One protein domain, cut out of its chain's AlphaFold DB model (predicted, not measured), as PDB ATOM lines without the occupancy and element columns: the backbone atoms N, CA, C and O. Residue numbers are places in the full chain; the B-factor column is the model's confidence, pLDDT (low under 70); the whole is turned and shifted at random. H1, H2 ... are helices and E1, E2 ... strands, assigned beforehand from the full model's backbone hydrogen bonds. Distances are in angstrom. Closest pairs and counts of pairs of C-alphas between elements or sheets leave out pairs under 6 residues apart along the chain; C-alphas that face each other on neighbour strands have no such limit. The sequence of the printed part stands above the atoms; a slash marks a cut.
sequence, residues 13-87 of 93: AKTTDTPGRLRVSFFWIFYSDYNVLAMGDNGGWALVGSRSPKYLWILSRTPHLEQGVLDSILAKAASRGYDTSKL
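What this domain is: This is residues 13 to 87 of the 93 residues of the protein "Lipocln_cytosolic_FA-bd_dom domain-containing protein" of Alistipes sp. 58_9_plus (UniProt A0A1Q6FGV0). One strongly twisted sheet of five strands winds along the long axis, with a single helix, H1, packed along E4 on one face of its E3 to E5 part, while E1 and E2 reach away from the helix. The long strand E3 joins the two parts, pairing with E2 over residues 30 to 35 and with E4 over residues 35 to 39. The printed part has 75 residues, in the order E1 E2 E3 E4 E5 H1; the sheet has this same strand order, antiparallel throughout, and the class is mixed. The whole is compact, with a radius of gyration of the C-alphas of 12.8 A and spans of 37 by 26 by 22 A.

How they stand to each other: The strands E1, residues 13 to 15, E2, 21 to 27, E3, 30 to 39, E4, 45 to 49, and E5, 56 to 60, form a meander, each the antiparallel neighbour of the one before. In the hairpin E1 and E2, N 14 and O 23 are 2.9 A apart, within hydrogen-bond range. So are N 22 and O 34 of E2 and E3, at 2.9 A, N 37 and O 47 of E3 and E4, at 2.8 A, and N 46 and O 59 of E4 and E5, at 2.8 A. E2 and E4 are apart. H1, residues 67 to 78, is on the sheet at a height of 9.9 A, over E4 and along the strands, at 21 degrees to E4 on the local plane. The closest C-alphas of E4 and H1 are those of Leu 47 and Ile 73, at 7.0 A. In H1 every O i to N i+4 pair is within hydrogen-bond range.

Where its parts are: E1 begins at C-alpha 13, (-32.852, 17.351, -40.163). E2 measures 19.0 A, E3 24.9 A and H1 16.2 A from first to last C-alpha. H1 ends at C-alpha 78, (-10.800, 28.593, -48.699).

The domain as a whole: The two C-alphas farthest apart, those of Trp 28 and Gly 68, are 38.3 A apart. The printed part has no cut, and no link is long. The mean pLDDT of the printed part is 80.0; residues 13 to 16 and 18 to 33 are under 70.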
ATOM      1  N   ALA A  13     -33.724  17.703 -39.049       66.56
ATOM      2  CA  ALA A  13     -32.852  17.351 -40.163       66.56
ATOM      3  C   ALA A  13     -33.521  16.272 -41.022       66.56
ATOM      4  O   ALA A  13     -34.009  15.275 -40.490       66.56
ATOM      5  N   LYS A  14     -33.555  16.465 -42.342       69.38
ATOM      6  CA  LYS A  14     -33.985  15.442 -43.305       69.38
ATOM      7  C   LYS A  14     -32.794  14.998 -44.141       69.38
ATOM      8  O   LYS A  14     -32.045  15.839 -44.647       69.38
ATOM      9  N   THR A  15     -32.638  13.687 -44.283       65.75
ATOM     10  CA  THR A  15     -31.700  13.086 -45.230       65.75
ATOM     11  C   THR A  15     -32.143  13.375 -46.661       65.75
ATOM     12  O   THR A  15     -33.320  13.614 -46.934       65.75
ATOM     13  N   THR A  16     -31.180  13.411 -47.575       62.09
ATOM     14  CA  THR A  16     -31.445  13.430 -49.017       62.09
ATOM     15  C   THR A  16     -30.859  12.170 -49.642       62.09
ATOM     16  O   THR A  16     -30.060  11.492 -49.000       62.09
ATOM     17  N   ASP A  17     -31.185  11.896 -50.903       72.81
ATOM     18  CA  ASP A  17     -30.681  10.720 -51.638       72.81
ATOM     19  C   ASP A  17     -29.159  10.750 -51.887       72.81
ATOM     20  O   ASP A  17     -28.588   9.829 -52.463       72.81
ATOM     21  N   THR A  18     -28.474  11.820 -51.467       65.50
ATOM     22  CA  THR A  18     -27.021  11.964 -51.556       65.50
ATOM     23  C   THR A  18     -26.397  11.810 -50.166       65.50
ATOM     24  O   THR A  18     -26.679  12.638 -49.287       65.50
ATOM     25  N   PRO A  19     -25.521  10.809 -49.949       67.19
ATOM     26  CA  PRO A  19     -24.768  10.666 -48.706       67.19
ATOM     27  C   PRO A  19     -24.025  11.962 -48.342       67.19
ATOM     28  O   PRO A  19     -23.414  12.597 -49.198       67.19
ATOM     29  N   GLY A  20     -24.105  12.379 -47.076       61.41
ATOM     30  CA  GLY A  20     -23.447  13.597 -46.569       61.41
ATOM     31  C   GLY A  20     -24.212  14.912 -46.776       61.41
ATOM     32  O   GLY A  20     -23.766  15.959 -46.298       61.41
ATOM     33  N   ARG A  21     -25.382  14.882 -47.433       64.62
ATOM     34  CA  ARG A  21     -26.242  16.056 -47.632       64.62
ATOM     35  C   ARG A  21     -27.510  15.976 -46.784       64.62
ATOM     36  O   ARG A  21     -28.366  15.114 -47.002       64.62
ATOM     37  N   LEU A  22     -27.649  16.925 -45.862       68.31
ATOM     38  CA  LEU A  22     -28.805  17.081 -44.984       68.31
ATOM     39  C   LEU A  22     -29.491  18.429 -45.251       68.31
ATOM     40  O   LEU A  22     -28.851  19.430 -45.569       68.31
ATOM     41  N   ARG A  23     -30.817  18.474 -45.097       57.72
ATOM     42  CA  ARG A  23     -31.574  19.735 -45.018       57.72
ATOM     43  C   ARG A  23     -31.983  19.947 -43.571       57.72
ATOM     44  O   ARG A  23     -32.754  19.144 -43.045       57.72
ATOM     45  N   VAL A  24     -31.476  21.005 -42.939       57.19
ATOM     46  CA  VAL A  24     -31.776  21.322 -41.536       57.19
ATOM     47  C   VAL A  24     -32.631  22.581 -41.475       57.19
ATOM     48  O   VAL A  24     -32.330  23.586 -42.118       57.19
ATOM     49  N   SER A  25     -33.707  22.522 -40.695       55.75
ATOM     50  CA  SER A  25     -34.528  23.683 -40.363       55.75
ATOM     51  C   SER A  25     -34.505  23.907 -38.858       55.75
ATOM     52  O   SER A  25     -34.832  22.993 -38.105       55.75
ATOM     53  N   PHE A  26     -34.103  25.107 -38.431       52.91
ATOM     54  CA  PHE A  26     -34.052  25.509 -37.019       52.91
ATOM     55  C   PHE A  26     -35.319  26.264 -36.569       52.91
ATOM     56  O   PHE A  26     -35.561  26.377 -35.372       52.91
ATOM     57  N   PHE A  27     -36.127  26.775 -37.507       52.91
ATOM     58  CA  PHE A  27     -37.381  27.492 -37.251       52.91
ATOM     59  C   PHE A  27     -38.276  27.458 -38.503       52.91
ATOM     60  O   PHE A  27     -37.782  27.565 -39.622       52.91
ATOM     61  N   TRP A  28     -39.583  27.293 -38.270       39.88
ATOM     62  CA  TRP A  28     -40.725  26.935 -39.140       39.88
ATOM     63  C   TRP A  28     -40.676  27.196 -40.669       39.88
ATOM     64  O   TRP A  28     -41.298  26.428 -41.401       39.88
ATOM     65  N   ILE A  29     -39.929  28.183 -41.185       46.25
ATOM     66  CA  ILE A  29     -39.818  28.472 -42.636       46.25
ATOM     67  C   ILE A  29     -38.381  28.538 -43.196       46.25
ATOM     68  O   ILE A  29     -38.212  28.730 -44.399       46.25
ATOM     69  N   PHE A  30     -37.334  28.354 -42.383       49.12
ATOM     70  CA  PHE A  30     -35.943  28.476 -42.838       49.12
ATOM     71  C   PHE A  30     -35.289  27.103 -42.932       49.12
ATOM     72  O   PHE A  30     -35.103  26.420 -41.925       49.12
ATOM     73  N   TYR A  31     -34.950  26.701 -44.154       53.47
ATOM     74  CA  TYR A  31     -34.129  25.533 -44.446       53.47
ATOM     75  C   TYR A  31     -32.760  26.041 -44.879       53.47
ATOM     76  O   TYR A  31     -32.666  26.713 -45.905       53.47
ATOM     77  N   SER A  32     -31.719  25.736 -44.110       57.91
ATOM     78  CA  SER A  32     -30.351  25.962 -44.567       57.91
ATOM     79  C   SER A  32     -29.786  24.642 -45.072       57.91
ATOM     80  O   SER A  32     -30.019  23.580 -44.479       57.91
ATOM     81  N   ASP A  33     -29.087  24.697 -46.201       67.88
ATOM     82  CA  ASP A  33     -28.356  23.538 -46.693       67.88
ATOM     83  C   ASP A  33     -27.281  23.174 -45.664       67.88
ATOM     84  O   ASP A  33     -26.451  24.007 -45.297       67.88
ATOM     85  N   TYR A  34     -27.306  21.925 -45.203       74.06
ATOM     86  CA  TYR A  34     -26.344  21.372 -44.263       74.06
ATOM     87  C   TYR A  34     -25.556  20.292 -45.001       74.06
ATOM     88  O   TYR A  34     -25.918  19.112 -45.012       74.06
ATOM     89  N   ASN A  35     -24.502  20.708 -45.700       82.69
ATOM     90  CA  ASN A  35     -23.630  19.789 -46.423       82.69
ATOM     91  C   ASN A  35     -22.365  19.561 -45.604       82.69
ATOM     92  O   ASN A  35     -21.657  20.521 -45.297       82.69
ATOM     93  N   VAL A  36     -22.058  18.304 -45.286       86.81
ATOM     94  CA  VAL A  36     -20.751  17.950 -44.724       86.81
ATOM     95  C   VAL A  36     -19.733  18.021 -45.863       86.81
ATOM     96  O   VAL A  36     -19.721  17.179 -46.755       86.81
ATOM     97  N   LEU A  37     -18.916  19.072 -45.865       88.88
ATOM     98  CA  LEU A  37     -17.934  19.361 -46.917       88.88
ATOM     99  C   LEU A  37     -16.625  18.593 -46.722       88.88
ATOM    100  O   LEU A  37     -15.902  18.333 -47.688       88.88
ATOM    101  N   ALA A  38     -16.300  18.310 -45.461       89.25
ATOM    102  CA  ALA A  38     -15.185  17.486 -45.025       89.25
ATOM    103  C   ALA A  38     -15.427  17.040 -43.577       89.25
ATOM    104  O   ALA A  38     -16.123  17.716 -42.821       89.25
ATOM    105  N   MET A  39     -14.815  15.932 -43.180       90.75
ATOM    106  CA  MET A  39     -14.770  15.487 -41.790       90.75
ATOM    107  C   MET A  39     -13.426  14.822 -41.510       90.75
ATOM    108  O   MET A  39     -12.760  14.372 -42.443       90.75
ATOM    109  N   GLY A  40     -13.022  14.796 -40.243       86.25
ATOM    110  CA  GLY A  40     -11.850  14.032 -39.817       86.25
ATOM    111  C   GLY A  40     -12.135  12.531 -39.825       86.25
ATOM    112  O   GLY A  40     -13.283  12.130 -39.637       86.25
ATOM    113  N   ASP A  41     -11.092  11.717 -39.980       77.19
ATOM    114  CA  ASP A  41     -11.198  10.257 -40.154       77.19
ATOM    115  C   ASP A  41     -11.977   9.567 -39.021       77.19
ATOM    116  O   ASP A  41     -12.796   8.685 -39.264       77.19
ATOM    117  N   ASN A  42     -11.819  10.049 -37.784       79.75
ATOM    118  CA  ASN A  42     -12.535   9.534 -36.609       79.75
ATOM    119  C   ASN A  42     -13.836  10.302 -36.290       79.75
ATOM    120  O   ASN A  42     -14.407  10.156 -35.209       79.75
ATOM    121  N   GLY A  43     -14.284  11.198 -37.175       76.62
ATOM    122  CA  GLY A  43     -15.448  12.060 -36.948       76.62
ATOM    123  C   GLY A  43     -15.279  13.053 -35.789       76.62
ATOM    124  O   GLY A  43     -16.277  13.511 -35.228       76.62
ATOM    125  N   GLY A  44     -14.034  13.360 -35.408       87.06
ATOM    126  CA  GLY A  44     -13.709  14.310 -34.339       87.06
ATOM    127  C   GLY A  44     -14.039  15.762 -34.692       87.06
ATOM    128  O   GLY A  44     -14.339  16.552 -33.804       87.06
ATOM    129  N   TRP A  45     -14.061  16.088 -35.986       91.94
ATOM    130  CA  TRP A  45     -14.474  17.388 -36.501       91.94
ATOM    131  C   TRP A  45     -15.237  17.246 -37.819       91.94
ATOM    132  O   TRP A  45     -15.077  16.259 -38.545       91.94
ATOM    133  N   ALA A  46     -16.048  18.253 -38.136       91.75
ATOM    134  CA  ALA A  46     -16.768  18.375 -39.395       91.75
ATOM    135  C   ALA A  46     -16.744  19.822 -39.899       91.75
ATOM    136  O   ALA A  46     -16.969  20.767 -39.144       91.75
ATOM    137  N   LEU A  47     -16.507  19.979 -41.198       92.31
ATOM    138  CA  LEU A  47     -16.695  21.225 -41.926       92.31
ATOM    139  C   LEU A  47     -18.062  21.174 -42.598       92.31
ATOM    140  O   LEU A  47     -18.300  20.323 -43.460       92.31
ATOM    141  N   VAL A  48     -18.951  22.081 -42.220       90.31
ATOM    142  CA  VAL A  48     -20.328  22.121 -42.710       90.31
ATOM    143  C   VAL A  48     -20.569  23.438 -43.424       90.31
ATOM    144  O   VAL A  48     -20.259  24.496 -42.891       90.31
ATOM    145  N   GLY A  49     -21.159  23.396 -44.613       87.56
ATOM    146  CA  GLY A  49     -21.519  24.609 -45.341       87.56
ATOM    147  C   GLY A  49     -22.745  24.437 -46.225       87.56
ATOM    148  O   GLY A  49     -23.277  23.335 -46.394       87.56
ATOM    149  N   SER A  50     -23.202  25.549 -46.792       80.31
ATOM    150  CA  SER A  50     -24.363  25.577 -47.690       80.31
ATOM    151  C   SER A  50     -23.952  25.510 -49.169       80.31
ATOM    152  O   SER A  50     -22.769  25.460 -49.490       80.31
ATOM    153  N   ARG A  51     -24.906  25.522 -50.111       75.00
ATOM    154  CA  ARG A  51     -24.575  25.726 -51.540       75.00
ATOM    155  C   ARG A  51     -24.033  27.127 -51.838       75.00
ATOM    156  O   ARG A  51     -23.407  27.330 -52.871       75.00
ATOM    157  N   SER A  52     -24.291  28.092 -50.956       75.25
ATOM    158  CA  SER A  52     -23.747  29.446 -51.045       75.25
ATOM    159  C   SER A  52     -22.542  29.618 -50.106       75.25
ATOM    160  O   SER A  52     -22.534  29.032 -49.020       75.25
ATOM    161  N   PRO A  53     -21.573  30.493 -50.427       75.00
ATOM    162  CA  PRO A  53     -20.434  30.766 -49.547       75.00
ATOM    163  C   PRO A  53     -20.813  31.565 -48.285       75.00
ATOM    164  O   PRO A  53     -19.946  31.923 -47.495       75.00
ATOM    165  N   LYS A  54     -22.103  31.875 -48.085       77.81
ATOM    166  CA  LYS A  54     -22.595  32.714 -46.981       77.81
ATOM    167  C   LYS A  54     -22.620  32.004 -45.627       77.81
ATOM    168  O   LYS A  54     -22.682  32.675 -44.606       77.81
ATOM    169  N   TYR A  55     -22.617  30.673 -45.623       83.69
ATOM    170  CA  TYR A  55     -22.825  29.873 -44.423       83.69
ATOM    171  C   TYR A  55     -21.783  28.763 -44.329       83.69
ATOM    172  O   TYR A  55     -21.758  27.866 -45.177       83.69
ATOM    173  N   LEU A  56     -20.953  28.844 -43.290       89.44
ATOM    174  CA  LEU A  56     -19.877  27.911 -42.989       89.44
ATOM    175  C   LEU A  56     -19.788  27.718 -41.474       89.44
ATOM    176  O   LEU A  56     -19.808  28.690 -40.722       89.44
ATOM    177  N   TRP A  57     -19.647  26.471 -41.045       91.44
ATOM    178  CA  TRP A  57     -19.436  26.086 -39.658       91.44
ATOM    179  C   TRP A  57     -18.325  25.048 -39.564       91.44
ATOM    180  O   TRP A  57     -18.245  24.121 -40.372       91.44
ATOM    181  N   ILE A  58     -17.498  25.190 -38.533       91.88
ATOM    182  CA  ILE A  58     -16.532  24.181 -38.110       91.88
ATOM    183  C   ILE A  58     -17.057  23.621 -36.797       91.88
ATOM    184  O   ILE A  58     -17.249  24.361 -35.835       91.88
ATOM    185  N   LEU A  59     -17.339  22.325 -36.778       91.50
ATOM    186  CA  LEU A  59     -17.853  21.621 -35.612       91.50
ATOM    187  C   LEU A  59     -16.775  20.669 -35.106       91.50
ATOM    188  O   LEU A  59     -16.130  19.992 -35.905       91.50
ATOM    189  N   SER A  60     -16.610  20.595 -33.791       91.19
ATOM    190  CA  SER A  60     -15.669  19.693 -33.131       91.19
ATOM    191  C   SER A  60     -16.360  18.966 -31.983       91.19
ATOM    192  O   SER A  60     -17.268  19.510 -31.355       91.19
ATOM    193  N   ARG A  61     -15.938  17.727 -31.707       88.38
ATOM    194  CA  ARG A  61     -16.335  16.994 -30.494       88.38
ATOM    195  C   ARG A  61     -15.603  17.496 -29.247       88.38
ATOM    196  O   ARG A  61     -16.066  17.235 -28.143       88.38
ATOM    197  N   THR A  62     -14.477  18.184 -29.426       86.62
ATOM    198  CA  THR A  62     -13.715  18.839 -28.357       86.62
ATOM    199  C   THR A  62     -13.926  20.358 -28.397       86.62
ATOM    200  O   THR A  62     -14.064  20.910 -29.491       86.62
ATOM    201  N   PRO A  63     -13.896  21.054 -27.243       87.25
ATOM    202  CA  PRO A  63     -14.031  22.516 -27.173       87.25
ATOM    203  C   PRO A  63     -12.984  23.264 -28.007       87.25
ATOM    204  O   PRO A  63     -13.269  24.296 -28.611       87.25
ATOM    205  N   HIS A  64     -11.776  22.707 -28.076       86.19
ATOM    206  CA  HIS A  64     -10.661  23.272 -28.819       86.19
ATOM    207  C   HIS A  64     -10.112  22.251 -29.812       86.19
ATOM    208  O   HIS A  64      -9.985  21.060 -29.506       86.19
ATOM    209  N   LEU A  65      -9.807  22.735 -31.013       87.94
ATOM    210  CA  LEU A  65      -9.056  22.002 -32.022       87.94
ATOM    211  C   LEU A  65      -7.586  22.394 -31.917       87.94
ATOM    212  O   LEU A  65      -7.267  23.548 -31.638       87.94
ATOM    213  N   GLU A  66      -6.696  21.445 -32.187       91.00
ATOM    214  CA  GLU A  66      -5.289  21.771 -32.396       91.00
ATOM    215  C   GLU A  66      -5.143  22.720 -33.591       91.00
ATOM    216  O   GLU A  66      -5.820  22.556 -34.611       91.00
ATOM    217  N   GLN A  67      -4.231  23.690 -33.485       89.31
ATOM    218  CA  GLN A  67      -4.075  24.739 -34.496       89.31
ATOM    219  C   GLN A  67      -3.828  24.163 -35.899       89.31
ATOM    220  O   GLN A  67      -4.483  24.573 -36.849       89.31
ATOM    221  N   GLY A  68      -2.981  23.134 -36.026       92.19
ATOM    222  CA  GLY A  68      -2.709  22.499 -37.322       92.19
ATOM    223  C   GLY A  68      -3.938  21.826 -37.952       92.19
ATOM    224  O   GLY A  68      -4.089  21.814 -39.176       92.19
ATOM    225  N   VAL A  69      -4.858  21.306 -37.130       91.56
ATOM    226  CA  VAL A  69      -6.133  20.753 -37.608       91.56
ATOM    227  C   VAL A  69      -7.040  21.878 -38.088       91.56
ATOM    228  O   VAL A  69      -7.602  21.781 -39.179       91.56
ATOM    229  N   LEU A  70      -7.155  22.956 -37.308       92.00
ATOM    230  CA  LEU A  70      -7.933  24.130 -37.690       92.00
ATOM    231  C   LEU A  70      -7.426  24.730 -39.010       92.00
ATOM    232  O   LEU A  70      -8.222  24.927 -39.923       92.00
ATOM    233  N   ASP A  71      -6.116  24.918 -39.159       94.00
ATOM    234  CA  ASP A  71      -5.504  25.470 -40.373       94.00
ATOM    235  C   ASP A  71      -5.801  24.603 -41.607       94.00
ATOM    236  O   ASP A  71      -6.165  25.115 -42.668       94.00
ATOM    237  N   SER A  72      -5.747  23.273 -41.458       93.44
ATOM    238  CA  SER A  72      -6.135  22.327 -42.513       93.44
ATOM    239  C   SER A  72      -7.609  22.471 -42.910       93.44
ATOM    240  O   SER A  72      -7.954  22.430 -44.097       93.44
ATOM    241  N   ILE A  73      -8.500  22.677 -41.937       94.31
ATOM    242  CA  ILE A  73      -9.929  22.905 -42.186       94.31
ATOM    243  C   ILE A  73     -10.145  24.241 -42.910       94.31
ATOM    244  O   ILE A  73     -10.904  24.290 -43.882       94.31
ATOM    245  N   LEU A  74      -9.457  25.304 -42.485       94.25
ATOM    246  CA  LEU A  74      -9.529  26.626 -43.112       94.25
ATOM    247  C   LEU A  74      -9.033  26.586 -44.558       94.25
ATOM    248  O   LEU A  74      -9.710  27.108 -45.443       94.25
ATOM    249  N   ALA A  75      -7.927  25.891 -44.830       94.56
ATOM    250  CA  ALA A  75      -7.425  25.697 -46.188       94.56
ATOM    251  C   ALA A  75      -8.450  24.971 -47.079       94.56
ATOM    252  O   ALA A  75      -8.706  25.390 -48.209       94.56
ATOM    253  N   LYS A  76      -9.109  23.926 -46.554       92.75
ATOM    254  CA  LYS A  76     -10.187  23.207 -47.259       92.75
ATOM    255  C   LYS A  76     -11.403  24.096 -47.531       92.75
ATOM    256  O   LYS A  76     -12.046  23.937 -48.570       92.75
ATOM    257  N   ALA A  77     -11.755  24.989 -46.611       92.75
ATOM    258  CA  ALA A  77     -12.847  25.938 -46.807       92.75
ATOM    259  C   ALA A  77     -12.485  27.000 -47.858       92.75
ATOM    260  O   ALA A  77     -13.250  27.215 -48.800       92.75
ATOM    261  N   ALA A  78     -11.294  27.592 -47.757       92.50
ATOM    262  CA  ALA A  78     -10.800  28.593 -48.699       92.50
ATOM    263  C   ALA A  78     -10.705  28.037 -50.128       92.50
ATOM    264  O   ALA A  78     -11.169  28.675 -51.071       92.50
ATOM    265  N   SER A  79     -10.225  26.797 -50.298       91.88
ATOM    266  CA  SER A  79     -10.150  26.141 -51.614       91.88
ATOM    267  C   SER A  79     -11.520  25.926 -52.272       91.88
ATOM    268  O   SER A  79     -11.597  25.686 -53.473       91.88
ATOM    269  N   ARG A  80     -12.604  25.969 -51.489       89.44
ATOM    270  CA  ARG A  80     -13.996  25.847 -51.951       89.44
ATOM    271  C   ARG A  80     -14.659  27.211 -52.187       89.44
ATOM    272  O   ARG A  80     -15.851  27.252 -52.475       89.44
ATOM    273  N   GLY A  81     -13.913  28.312 -52.060       89.94
ATOM    274  CA  GLY A  81     -14.403  29.676 -52.281       89.94
ATOM    275  C   GLY A  81     -15.103  30.306 -51.075       89.94
ATOM    276  O   GLY A  81     -15.803  31.307 -51.236       89.94
ATOM    277  N   TYR A  82     -14.943  29.741 -49.874       90.06
ATOM    278  CA  TYR A  82     -15.415  30.386 -48.649       90.06
ATOM    279  C   TYR A  82     -14.423  31.448 -48.176       90.06
ATOM    280  O   TYR A  82     -13.215  31.225 -48.147       90.06
ATOM    281  N   ASP A  83     -14.955  32.586 -47.740       90.25
ATOM    282  CA  ASP A  83     -14.182  33.648 -47.105       90.25
ATOM    283  C   ASP A  83     -14.018  33.346 -45.609       90.25
ATOM    284  O   ASP A  83     -14.889  33.653 -44.790       90.25
ATOM    285  N   THR A  84     -12.906  32.702 -45.252       91.19
ATOM    286  CA  THR A  84     -12.610  32.293 -43.871       91.19
ATOM    287  C   THR A  84     -12.315  33.467 -42.940       91.19
ATOM    288  O   THR A  84     -12.379  33.288 -41.726       91.19
ATOM    289  N   SER A  85     -12.055  34.672 -43.464       90.12
ATOM    290  CA  SER A  85     -11.842  35.872 -42.639       90.12
ATOM    291  C   SER A  85     -13.102  36.304 -41.882       90.12
ATOM    292  O   SER A  85     -13.021  36.996 -40.871       90.12
ATOM    293  N   LYS A  86     -14.275  35.855 -42.345       89.12
ATOM    294  CA  LYS A  86     -15.581  36.128 -41.731       89.12
ATOM    295  C   LYS A  86     -15.956  35.143 -40.625       89.12
ATOM    296  O   LYS A  86     -17.045  35.259 -40.064       89.12
ATOM    297  N   LEU A  87     -15.107  34.156 -40.338       90.19
ATOM    298  CA  LEU A  87     -15.371  33.200 -39.269       90.19
ATOM    299  C   LEU A  87     -15.334  33.896 -37.911       90.19
ATOM    300  O   LEU A  87     -14.374  34.576 -37.557       90.19
TER     301      LEU A  87